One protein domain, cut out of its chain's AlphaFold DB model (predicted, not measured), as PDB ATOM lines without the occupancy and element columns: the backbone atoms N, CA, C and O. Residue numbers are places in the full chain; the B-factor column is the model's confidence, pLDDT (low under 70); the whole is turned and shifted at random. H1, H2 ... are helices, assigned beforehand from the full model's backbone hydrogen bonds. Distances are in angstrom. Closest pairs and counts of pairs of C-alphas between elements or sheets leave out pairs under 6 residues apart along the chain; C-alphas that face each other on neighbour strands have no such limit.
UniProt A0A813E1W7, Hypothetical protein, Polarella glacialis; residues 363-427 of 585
ATOM      1  N   SER A 363      13.593  -6.799  31.511       95.12
ATOM      2  CA  SER A 363      13.915  -5.819  30.465       95.12
ATOM      3  C   SER A 363      13.386  -6.235  29.089       95.12
ATOM      4  O   SER A 363      12.917  -5.378  28.348       95.12
ATOM      5  N   ASP A 364      13.354  -7.537  28.781       95.44
ATOM      6  CA  ASP A 364      12.786  -8.060  27.529       95.44
ATOM      7  C   ASP A 364      11.297  -7.681  27.397       95.44
ATOM      8  O   ASP A 364      10.841  -7.237  26.343       95.44
ATOM      9  N   LEU A 365      10.541  -7.780  28.499       95.00
ATOM     10  CA  LEU A 365       9.135  -7.361  28.565       95.00
ATOM     11  C   LEU A 365       8.980  -5.835  28.462       95.00
ATOM     12  O   LEU A 365       8.072  -5.367  27.781       95.00
ATOM     13  N   LEU A 366       9.864  -5.053  29.094       95.56
ATOM     14  CA  LEU A 366       9.842  -3.583  29.002       95.56
ATOM     15  C   LEU A 366      10.107  -3.089  27.570       95.56
ATOM     16  O   LEU A 366       9.489  -2.115  27.140       95.56
ATOM     17  N   SER A 367      10.958  -3.779  26.809       94.81
ATOM     18  CA  SER A 367      11.231  -3.477  25.395       94.81
ATOM     19  C   SER A 367      10.133  -3.955  24.432       94.81
ATOM     20  O   SER A 367      10.030  -3.448  23.319       94.81
ATOM     21  N   THR A 368       9.283  -4.900  24.841       95.31
ATOM     22  CA  THR A 368       8.201  -5.459  24.006       95.31
ATOM     23  C   THR A 368       7.063  -4.437  23.801       95.31
ATOM     24  O   THR A 368       6.781  -3.644  24.701       95.31
ATOM     25  N   SER A 369       6.391  -4.408  22.638       94.94
ATOM     26  CA  SER A 369       5.220  -3.526  22.425       94.94
ATOM     27  C   SER A 369       4.016  -3.958  23.286       94.94
ATOM     28  O   SER A 369       3.961  -5.111  23.722       94.94
ATOM     29  N   PRO A 370       3.016  -3.087  23.531       91.31
ATOM     30  CA  PRO A 370       1.787  -3.491  24.218       91.31
ATOM     31  C   PRO A 370       1.068  -4.669  23.538       91.31
ATOM     32  O   PRO A 370       0.537  -5.536  24.235       91.31
ATOM     33  N   GLU A 371       1.104  -4.770  22.200       91.44
ATOM     34  CA  GLU A 371       0.561  -5.944  21.501       91.44
ATOM     35  C   GLU A 371       1.396  -7.198  21.762       91.44
ATOM     36  O   GLU A 371       0.829  -8.252  22.034       91.44
ATOM     37  N   GLY A 372       2.729  -7.096  21.776       93.50
ATOM     38  CA  GLY A 372       3.600  -8.224  22.112       93.50
ATOM     39  C   GLY A 372       3.409  -8.733  23.549       93.50
ATOM     40  O   GLY A 372       3.513  -9.935  23.798       93.50
ATOM     41  N   LEU A 373       3.053  -7.854  24.496       92.62
ATOM     42  CA  LEU A 373       2.663  -8.254  25.855       92.62
ATOM     43  C   LEU A 373       1.320  -9.003  25.867       92.62
ATOM     44  O   LEU A 373       1.190 -10.006  26.573       92.62
ATOM     45  N   ARG A 374       0.344  -8.573  25.056       91.12
ATOM     46  CA  ARG A 374      -0.925  -9.296  24.857       91.12
ATOM     47  C   ARG A 374      -0.686 -10.670  24.226       91.12
ATOM     48  O   ARG A 374      -1.153 -11.667  24.774       91.12
ATOM     49  N   ASP A 375       0.099 -10.732  23.153       93.00
ATOM     50  CA  ASP A 375       0.460 -11.972  22.461       93.00
ATOM     51  C   ASP A 375       1.218 -12.939  23.402       93.00
ATOM     52  O   ASP A 375       0.983 -14.147  23.363       93.00
ATOM     53  N   PHE A 376       2.054 -12.435  24.326       93.62
ATOM     54  CA  PHE A 376       2.698 -13.247  25.369       93.62
ATOM     55  C   PHE A 376       1.695 -13.819  26.387       93.62
ATOM     56  O   PHE A 376       1.743 -15.014  26.696       93.62
ATOM     57  N   VAL A 377       0.771 -13.002  26.906       92.06
ATOM     58  CA  VAL A 377      -0.265 -13.441  27.868       92.06
ATOM     59  C   VAL A 377      -1.224 -14.457  27.231       92.06
ATOM     60  O   VAL A 377      -1.608 -15.436  27.884       92.06
ATOM     61  N   GLU A 378      -1.549 -14.285  25.946       91.69
ATOM     62  CA  GLU A 378      -2.287 -15.259  25.140       91.69
ATOM     63  C   GLU A 378      -1.494 -16.556  24.937       91.69
ATOM     64  O   GLU A 378      -2.021 -17.636  25.204       91.69
ATOM     65  N   ALA A 379      -0.224 -16.478  24.527       92.38
ATOM     66  CA  ALA A 379       0.625 -17.650  24.293       92.38
ATOM     67  C   ALA A 379       0.878 -18.473  25.570       92.38
ATOM     68  O   ALA A 379       1.048 -19.691  25.503       92.38
ATOM     69  N   LYS A 380       0.869 -17.837  26.750       93.00
ATOM     70  CA  LYS A 380       0.894 -18.526  28.053       93.00
ATOM     71  C   LYS A 380      -0.481 -19.043  28.506       93.00
ATOM     72  O   LYS A 380      -0.568 -19.683  29.554       93.00
ATOM     73  N   GLY A 381      -1.549 -18.765  27.756       90.38
ATOM     74  CA  GLY A 381      -2.920 -19.186  28.050       90.38
ATOM     75  C   GLY A 381      -3.529 -18.535  29.294       90.38
ATOM     76  O   GLY A 381      -4.527 -19.030  29.811       90.38
ATOM     77  N   TRP A 382      -2.949 -17.446  29.815       90.25
ATOM     78  CA  TRP A 382      -3.346 -16.898  31.119       90.25
ATOM     79  C   TRP A 382      -4.735 -16.251  31.104       90.25
ATOM     80  O   TRP A 382      -5.471 -16.374  32.080       90.25
ATOM     81  N   GLN A 383      -5.130 -15.651  29.979       77.31
ATOM     82  CA  GLN A 383      -6.494 -15.155  29.756       77.31
ATOM     83  C   GLN A 383      -7.549 -16.280  29.705       77.31
ATOM     84  O   GLN A 383      -8.716 -16.047  30.001       77.31
ATOM     85  N   ALA A 384      -7.132 -17.514  29.398       75.12
ATOM     86  CA  ALA A 384      -7.988 -18.699  29.339       75.12
ATOM     87  C   ALA A 384      -7.992 -19.521  30.650       75.12
ATOM     88  O   ALA A 384      -8.493 -20.647  30.674       75.12
ATOM     89  N   ILE A 385      -7.454 -18.985  31.758       77.62
ATOM     90  CA  ILE A 385      -7.501 -19.643  33.074       77.62
ATOM     91  C   ILE A 385      -8.948 -19.653  33.587       77.62
ATOM     92  O   ILE A 385      -9.413 -18.738  34.264       77.62
ATOM     93  N   ALA A 386      -9.661 -20.739  33.284       57.97
ATOM     94  CA  ALA A 386     -11.023 -20.981  33.757       57.97
ATOM     95  C   ALA A 386     -11.092 -21.261  35.272       57.97
ATOM     96  O   ALA A 386     -12.132 -21.045  35.896       57.97
ATOM     97  N   VAL A 387      -9.997 -21.740  35.882       53.00
ATOM     98  CA  VAL A 387      -9.926 -22.054  37.316       53.00
ATOM     99  C   VAL A 387      -8.594 -21.564  37.914       53.00
ATOM    100  O   VAL A 387      -7.552 -22.128  37.587       53.00
ATOM    101  N   PRO A 388      -8.608 -20.569  38.822       72.75
ATOM    102  CA  PRO A 388      -9.772 -19.790  39.238       72.75
ATOM    103  C   PRO A 388     -10.170 -18.755  38.168       72.75
ATOM    104  O   PRO A 388      -9.334 -17.973  37.731       72.75
ATOM    105  N   ARG A 389     -11.459 -18.700  37.799       70.69
ATOM    106  CA  ARG A 389     -11.998 -17.825  36.735       70.69
ATOM    107  C   ARG A 389     -11.613 -16.345  36.873       70.69
ATOM    108  O   ARG A 389     -11.316 -15.702  35.870       70.69
ATOM    109  N   TRP A 390     -11.546 -15.831  38.107       84.62
ATOM    110  CA  TRP A 390     -11.127 -14.449  38.373       84.62
ATOM    111  C   TRP A 390      -9.709 -14.150  37.875       84.62
ATOM    112  O   TRP A 390      -9.387 -12.990  37.648       84.62
ATOM    113  N   GLU A 391      -8.841 -15.157  37.721       85.88
ATOM    114  CA  GLU A 391      -7.485 -14.946  37.223       85.88
ATOM    115  C   GLU A 391      -7.484 -14.707  35.709       85.88
ATOM    116  O   GLU A 391      -6.857 -13.747  35.273       85.88
ATOM    117  N   GLY A 392      -8.245 -15.482  34.925       84.81
ATOM    118  CA  GLY A 392      -8.446 -15.207  33.496       84.81
ATOM    119  C   GLY A 392      -9.110 -13.847  33.252       84.81
ATOM    120  O   GLY A 392      -8.598 -13.035  32.482       84.81
ATOM    121  N   GLU A 393     -10.180 -13.544  33.995       86.75
ATOM    122  CA  GLU A 393     -10.868 -12.243  33.936       86.75
ATOM    123  C   GLU A 393      -9.959 -11.076  34.357       86.75
ATOM    124  O   GLU A 393     -10.006 -10.013  33.744       86.75
ATOM    125  N   ARG A 394      -9.071 -11.270  35.345       93.25
ATOM    126  CA  ARG A 394      -8.060 -10.271  35.728       93.25
ATOM    127  C   ARG A 394      -7.060 -10.006  34.606       93.25
ATOM    128  O   ARG A 394      -6.711  -8.849  34.405       93.25
ATOM    129  N   TRP A 395      -6.582 -11.032  33.899       92.69
ATOM    130  CA  TRP A 395      -5.658 -10.833  32.773       92.69
ATOM    131  C   TRP A 395      -6.332 -10.121  31.605       92.69
ATOM    132  O   TRP A 395      -5.749  -9.187  31.065       92.69
ATOM    133  N   LEU A 396      -7.573 -10.491  31.277       89.31
ATOM    134  CA  LEU A 396      -8.376  -9.770  30.287       89.31
ATOM    135  C   LEU A 396      -8.584  -8.304  30.688       89.31
ATOM    136  O   LEU A 396      -8.384  -7.424  29.857       89.31
ATOM    137  N   LYS A 397      -8.911  -8.031  31.960       93.31
ATOM    138  CA  LYS A 397      -9.065  -6.658  32.454       93.31
ATOM    139  C   LYS A 397      -7.751  -5.878  32.375       93.31
ATOM    140  O   LYS A 397      -7.744  -4.806  31.799       93.31
ATOM    141  N   LEU A 398      -6.632  -6.426  32.852       93.81
ATOM    142  CA  LEU A 398      -5.324  -5.754  32.780       93.81
ATOM    143  C   LEU A 398      -4.897  -5.429  31.340       93.81
ATOM    144  O   LEU A 398      -4.315  -4.377  31.111       93.81
ATOM    145  N   LEU A 399      -5.208  -6.301  30.374       93.75
ATOM    146  CA  LEU A 399      -4.942  -6.081  28.945       93.75
ATOM    147  C   LEU A 399      -5.905  -5.088  28.270       93.75
ATOM    148  O   LEU A 399      -5.622  -4.638  27.153       93.75
ATOM    149  N   LEU A 400      -7.048  -4.803  28.898       94.38
ATOM    150  CA  LEU A 400      -8.011  -3.788  28.476       94.38
ATOM    151  C   LEU A 400      -7.651  -2.435  29.105       94.38
ATOM    152  O   LEU A 400      -7.473  -1.466  28.375       94.38
ATOM    153  N   ASP A 401      -7.423  -2.408  30.420       94.50
ATOM    154  CA  ASP A 401      -6.965  -1.242  31.182       94.50
ATOM    155  C   ASP A 401      -5.610  -0.714  30.652       94.50
ATOM    156  O   ASP A 401      -5.377   0.491  30.605       94.50
ATOM    157  N   SER A 402      -4.702  -1.588  30.192       95.25
ATOM    158  CA  SER A 402      -3.449  -1.148  29.554       95.25
ATOM    159  C   SER A 402      -3.642  -0.599  28.139       95.25
ATOM    160  O   SER A 402      -2.775   0.109  27.637       95.25
ATOM    161  N   ALA A 403      -4.736  -0.963  27.464       92.75
ATOM    162  CA  ALA A 403      -5.066  -0.477  26.125       92.75
ATOM    163  C   ALA A 403      -5.842   0.851  26.170       92.75
ATOM    164  O   ALA A 403      -5.711   1.647  25.246       92.75
ATOM    165  N   SER A 404      -6.597   1.116  27.244       95.44
ATOM    166  CA  SER A 404      -7.165   2.442  27.537       95.44
ATOM    167  C   SER A 404      -6.157   3.414  28.164       95.44
ATOM    168  O   SER A 404      -6.433   4.608  28.240       95.44
ATOM    169  N   GLY A 405      -4.993   2.924  28.605       95.38
ATOM    170  CA  GLY A 405      -3.971   3.721  29.291       95.38
ATOM    171  C   GLY A 405      -4.225   3.922  30.791       95.38
ATOM    172  O   GLY A 405      -3.464   4.641  31.433       95.38
ATOM    173  N   GLU A 406      -5.245   3.274  31.366       95.75
ATOM    174  CA  GLU A 406      -5.505   3.268  32.814       95.75
ATOM    175  C   GLU A 406      -4.400   2.557  33.611       95.75
ATOM    176  O   GLU A 406      -4.107   2.944  34.742       95.75
ATOM    177  N   VAL A 407      -3.777   1.525  33.029       96.62
ATOM    178  CA  VAL A 407      -2.645   0.794  33.623       96.62
ATOM    179  C   VAL A 407      -1.378   1.075  32.825       96.62
ATOM    180  O   VAL A 407      -1.324   0.852  31.614       96.62
ATOM    181  N   SER A 408      -0.328   1.531  33.513       97.38
ATOM    182  CA  SER A 408       0.959   1.820  32.878       97.38
ATOM    183  C   SER A 408       1.618   0.551  32.323       97.38
ATOM    184  O   SER A 408       1.476  -0.548  32.870       97.38
ATOM    185  N   LYS A 409       2.397   0.702  31.242       95.62
ATOM    186  CA  LYS A 409       3.151  -0.407  30.635       95.62
ATOM    187  C   LYS A 409       4.044  -1.113  31.663       95.62
ATOM    188  O   LYS A 409       4.077  -2.342  31.701       95.62
ATOM    189  N   ASP A 410       4.718  -0.345  32.514       95.56
ATOM    190  CA  ASP A 410       5.640  -0.866  33.526       95.56
ATOM    191  C   ASP A 410       4.921  -1.688  34.603       95.56
ATOM    192  O   ASP A 410       5.440  -2.721  35.039       95.56
ATOM    193  N   GLU A 411       3.706  -1.284  34.993       96.25
ATOM    194  CA  GLU A 411       2.873  -2.059  35.912       96.25
ATOM    195  C   GLU A 411       2.414  -3.376  35.271       96.25
ATOM    196  O   GLU A 411       2.559  -4.436  35.886       96.25
ATOM    197  N   LEU A 412       1.917  -3.341  34.027       96.38
ATOM    198  CA  LEU A 412       1.536  -4.558  33.301       96.38
ATOM    199  C   LEU A 412       2.724  -5.530  33.204       96.38
ATOM    200  O   LEU A 412       2.571  -6.724  33.481       96.38
ATOM    201  N   VAL A 413       3.913  -5.020  32.872       96.50
ATOM    202  CA  VAL A 413       5.150  -5.806  32.795       96.50
ATOM    203  C   VAL A 413       5.526  -6.417  34.147       96.50
ATOM    204  O   VAL A 413       5.850  -7.606  34.190       96.50
ATOM    205  N   GLU A 414       5.444  -5.677  35.257       96.00
ATOM    206  CA  GLU A 414       5.675  -6.246  36.595       96.00
ATOM    207  C   GLU A 414       4.672  -7.349  36.943       96.00
ATOM    208  O   GLU A 414       5.061  -8.413  37.432       96.00
ATOM    209  N   GLN A 415       3.381  -7.158  36.653       95.75
ATOM    210  CA  GLN A 415       2.386  -8.194  36.932       95.75
ATOM    211  C   GLN A 415       2.654  -9.463  36.103       95.75
ATOM    212  O   GLN A 415       2.635 -10.570  36.662       95.75
ATOM    213  N   ILE A 416       2.971  -9.320  34.808       95.62
ATOM    214  CA  ILE A 416       3.358 -10.425  33.916       95.62
ATOM    215  C   ILE A 416       4.603 -11.145  34.458       95.62
ATOM    216  O   ILE A 416       4.588 -12.367  34.630       95.62
ATOM    217  N   TRP A 417       5.655 -10.403  34.805       95.12
ATOM    218  CA  TRP A 417       6.910 -10.943  35.335       95.12
ATOM    219  C   TRP A 417       6.707 -11.691  36.663       95.12
ATOM    220  O   TRP A 417       7.168 -12.825  36.839       95.12
ATOM    221  N   GLN A 418       5.925 -11.123  37.586       94.94
ATOM    222  CA  GLN A 418       5.597 -11.750  38.866       94.94
ATOM    223  C   GLN A 418       4.743 -13.020  38.696       94.94
ATOM    224  O   GLN A 418       4.850 -13.958  39.495       94.94
ATOM    225  N   LYS A 419       3.866 -13.089  37.687       94.56
ATOM    226  CA  LYS A 419       3.135 -14.324  37.345       94.56
ATOM    227  C   LYS A 419       4.067 -15.366  36.726       94.56
ATOM    228  O   LYS A 419       3.986 -16.529  37.124       94.56
ATOM    229  N   HIS A 420       4.980 -14.953  35.849       94.12
ATOM    230  CA  HIS A 420       5.940 -15.846  35.206       94.12
ATOM    231  C   HIS A 420       6.833 -16.557  36.235       94.12
ATOM    232  O   HIS A 420       6.784 -17.785  36.330       94.12
ATOM    233  N   ARG A 421       7.506 -15.804  37.120       92.88
ATOM    234  CA  ARG A 421       8.358 -16.367  38.190       92.88
ATOM    235  C   ARG A 421       7.611 -17.319  39.131       92.88
ATOM    236  O   ARG A 421       8.194 -18.276  39.645       92.88
ATOM    237  N   ARG A 422       6.312 -17.089  39.373       90.81
ATOM    238  CA  ARG A 422       5.458 -18.000  40.163       90.81
ATOM    239  C   ARG A 422       5.177 -19.320  39.441       90.81
ATOM    240  O   ARG A 422       5.072 -20.343  40.107       90.81
ATOM    241  N   GLN A 423       5.080 -19.321  38.112       90.88
ATOM    242  CA  GLN A 423       4.955 -20.556  37.334       90.88
ATOM    243  C   GLN A 423       6.285 -21.309  37.238       90.88
ATOM    244  O   GLN A 423       6.306 -22.514  37.460       90.88
ATOM    245  N   GLU A 424       7.402 -20.621  36.998       88.69
ATOM    246  CA  GLU A 424       8.731 -21.251  36.964       88.69
ATOM    247  C   GLU A 424       9.076 -21.926  38.296       88.69
ATOM    248  O   GLU A 424       9.406 -23.109  38.333       88.69
ATOM    249  N   SER A 425       8.910 -21.210  39.412       85.62
ATOM    250  CA  SER A 425       9.174 -21.752  40.752       85.62
ATOM    251  C   SER A 425       8.243 -22.904  41.156       85.62
ATOM    252  O   SER A 425       8.637 -23.733  41.979       85.62
ATOM    253  N   ALA A 426       7.045 -22.998  40.566       83.81
ATOM    254  CA  ALA A 426       6.148 -24.147  40.713       83.81
ATOM    255  C   ALA A 426       6.539 -25.333  39.806       83.81
ATOM    256  O   ALA A 426       6.308 -26.483  40.182       83.81
ATOM    257  N   ASN A 427       7.139 -25.060  38.644       82.94
ATOM    258  CA  ASN A 427       7.553 -26.061  37.661       82.94
ATOM    259  C   ASN A 427       8.933 -26.678  37.943       82.94
ATOM    260  O   ASN A 427       9.231 -27.727  37.374       82.94
TER     261      ASN A 427
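What this domain is: This is residues 363 to 427 of the 585 residues of the protein "Hypothetical protein" of Polarella glacialis (UniProt A0A813E1W7). Three helices, H2, H3 and H4, form a small up-and-down bundle, each running against the one before it, their centres making a triangle. They come together near the first residues of H4 and spread toward its other end, where residues 421 to 427 stick out; short H1 packs on H4. The printed part has 65 residues, with four named helices in the order H1, H2, H3, H4 and no named strand: all helix. It is compact and rounded, with a radius of gyration of the C-alphas of 11.3 A and spans of 28 by 23 by 17 A.

Where its parts are: Find C-alpha 363 at (13.915, -5.819, 30.465), where H1, residues 363 to 367, begins; it covers 6.2 A. H2, residues 370 to 379, covers 14.2 A. Look next at C-alpha 389 at (-11.998, -17.825, 36.735): from there H3 runs 22.8 A to residue 404. H4, residues 409 to 427, runs 27.0 A to C-alpha 427 at (7.553, -26.061, 37.661).

How they stand to each other: Start at the hub, H4, which touches the three other helices. With residues 409 to 417 alone it touches H1, closest at the C-alphas of Leu 365 and Val 413, 6.0 A. With residues 409 to 416 alone it only just touches H2, with 3 pairs of C-alphas within 8 A, the closest those of Pro 370 and Lys 409, 7.2 A; the tilt is shallow, 21 degrees, the same way. H3 and H4 are a hairpin, a shallow 27 degrees, opposite ways; residues 398 to 402 touch 409 to 412, closest at C-alphas 402 and 409, 6.7 A. H2 and H3, also a hairpin, touch at C-alphas 374 and 399, 6.6 A, at a shallow 17 degrees. H1 and H3 are apart. Every O i to N i+4 pair is within hydrogen-bond range in H1, H2 and H4, and 11 of 12 in H3.

The domain as a whole: The C-alphas of Ser 404 and Asn 427, 33.6 A apart, are the two farthest apart. The printed part has no cut, and no link is long. Look at residues 386 to 387 for pLDDT under 70.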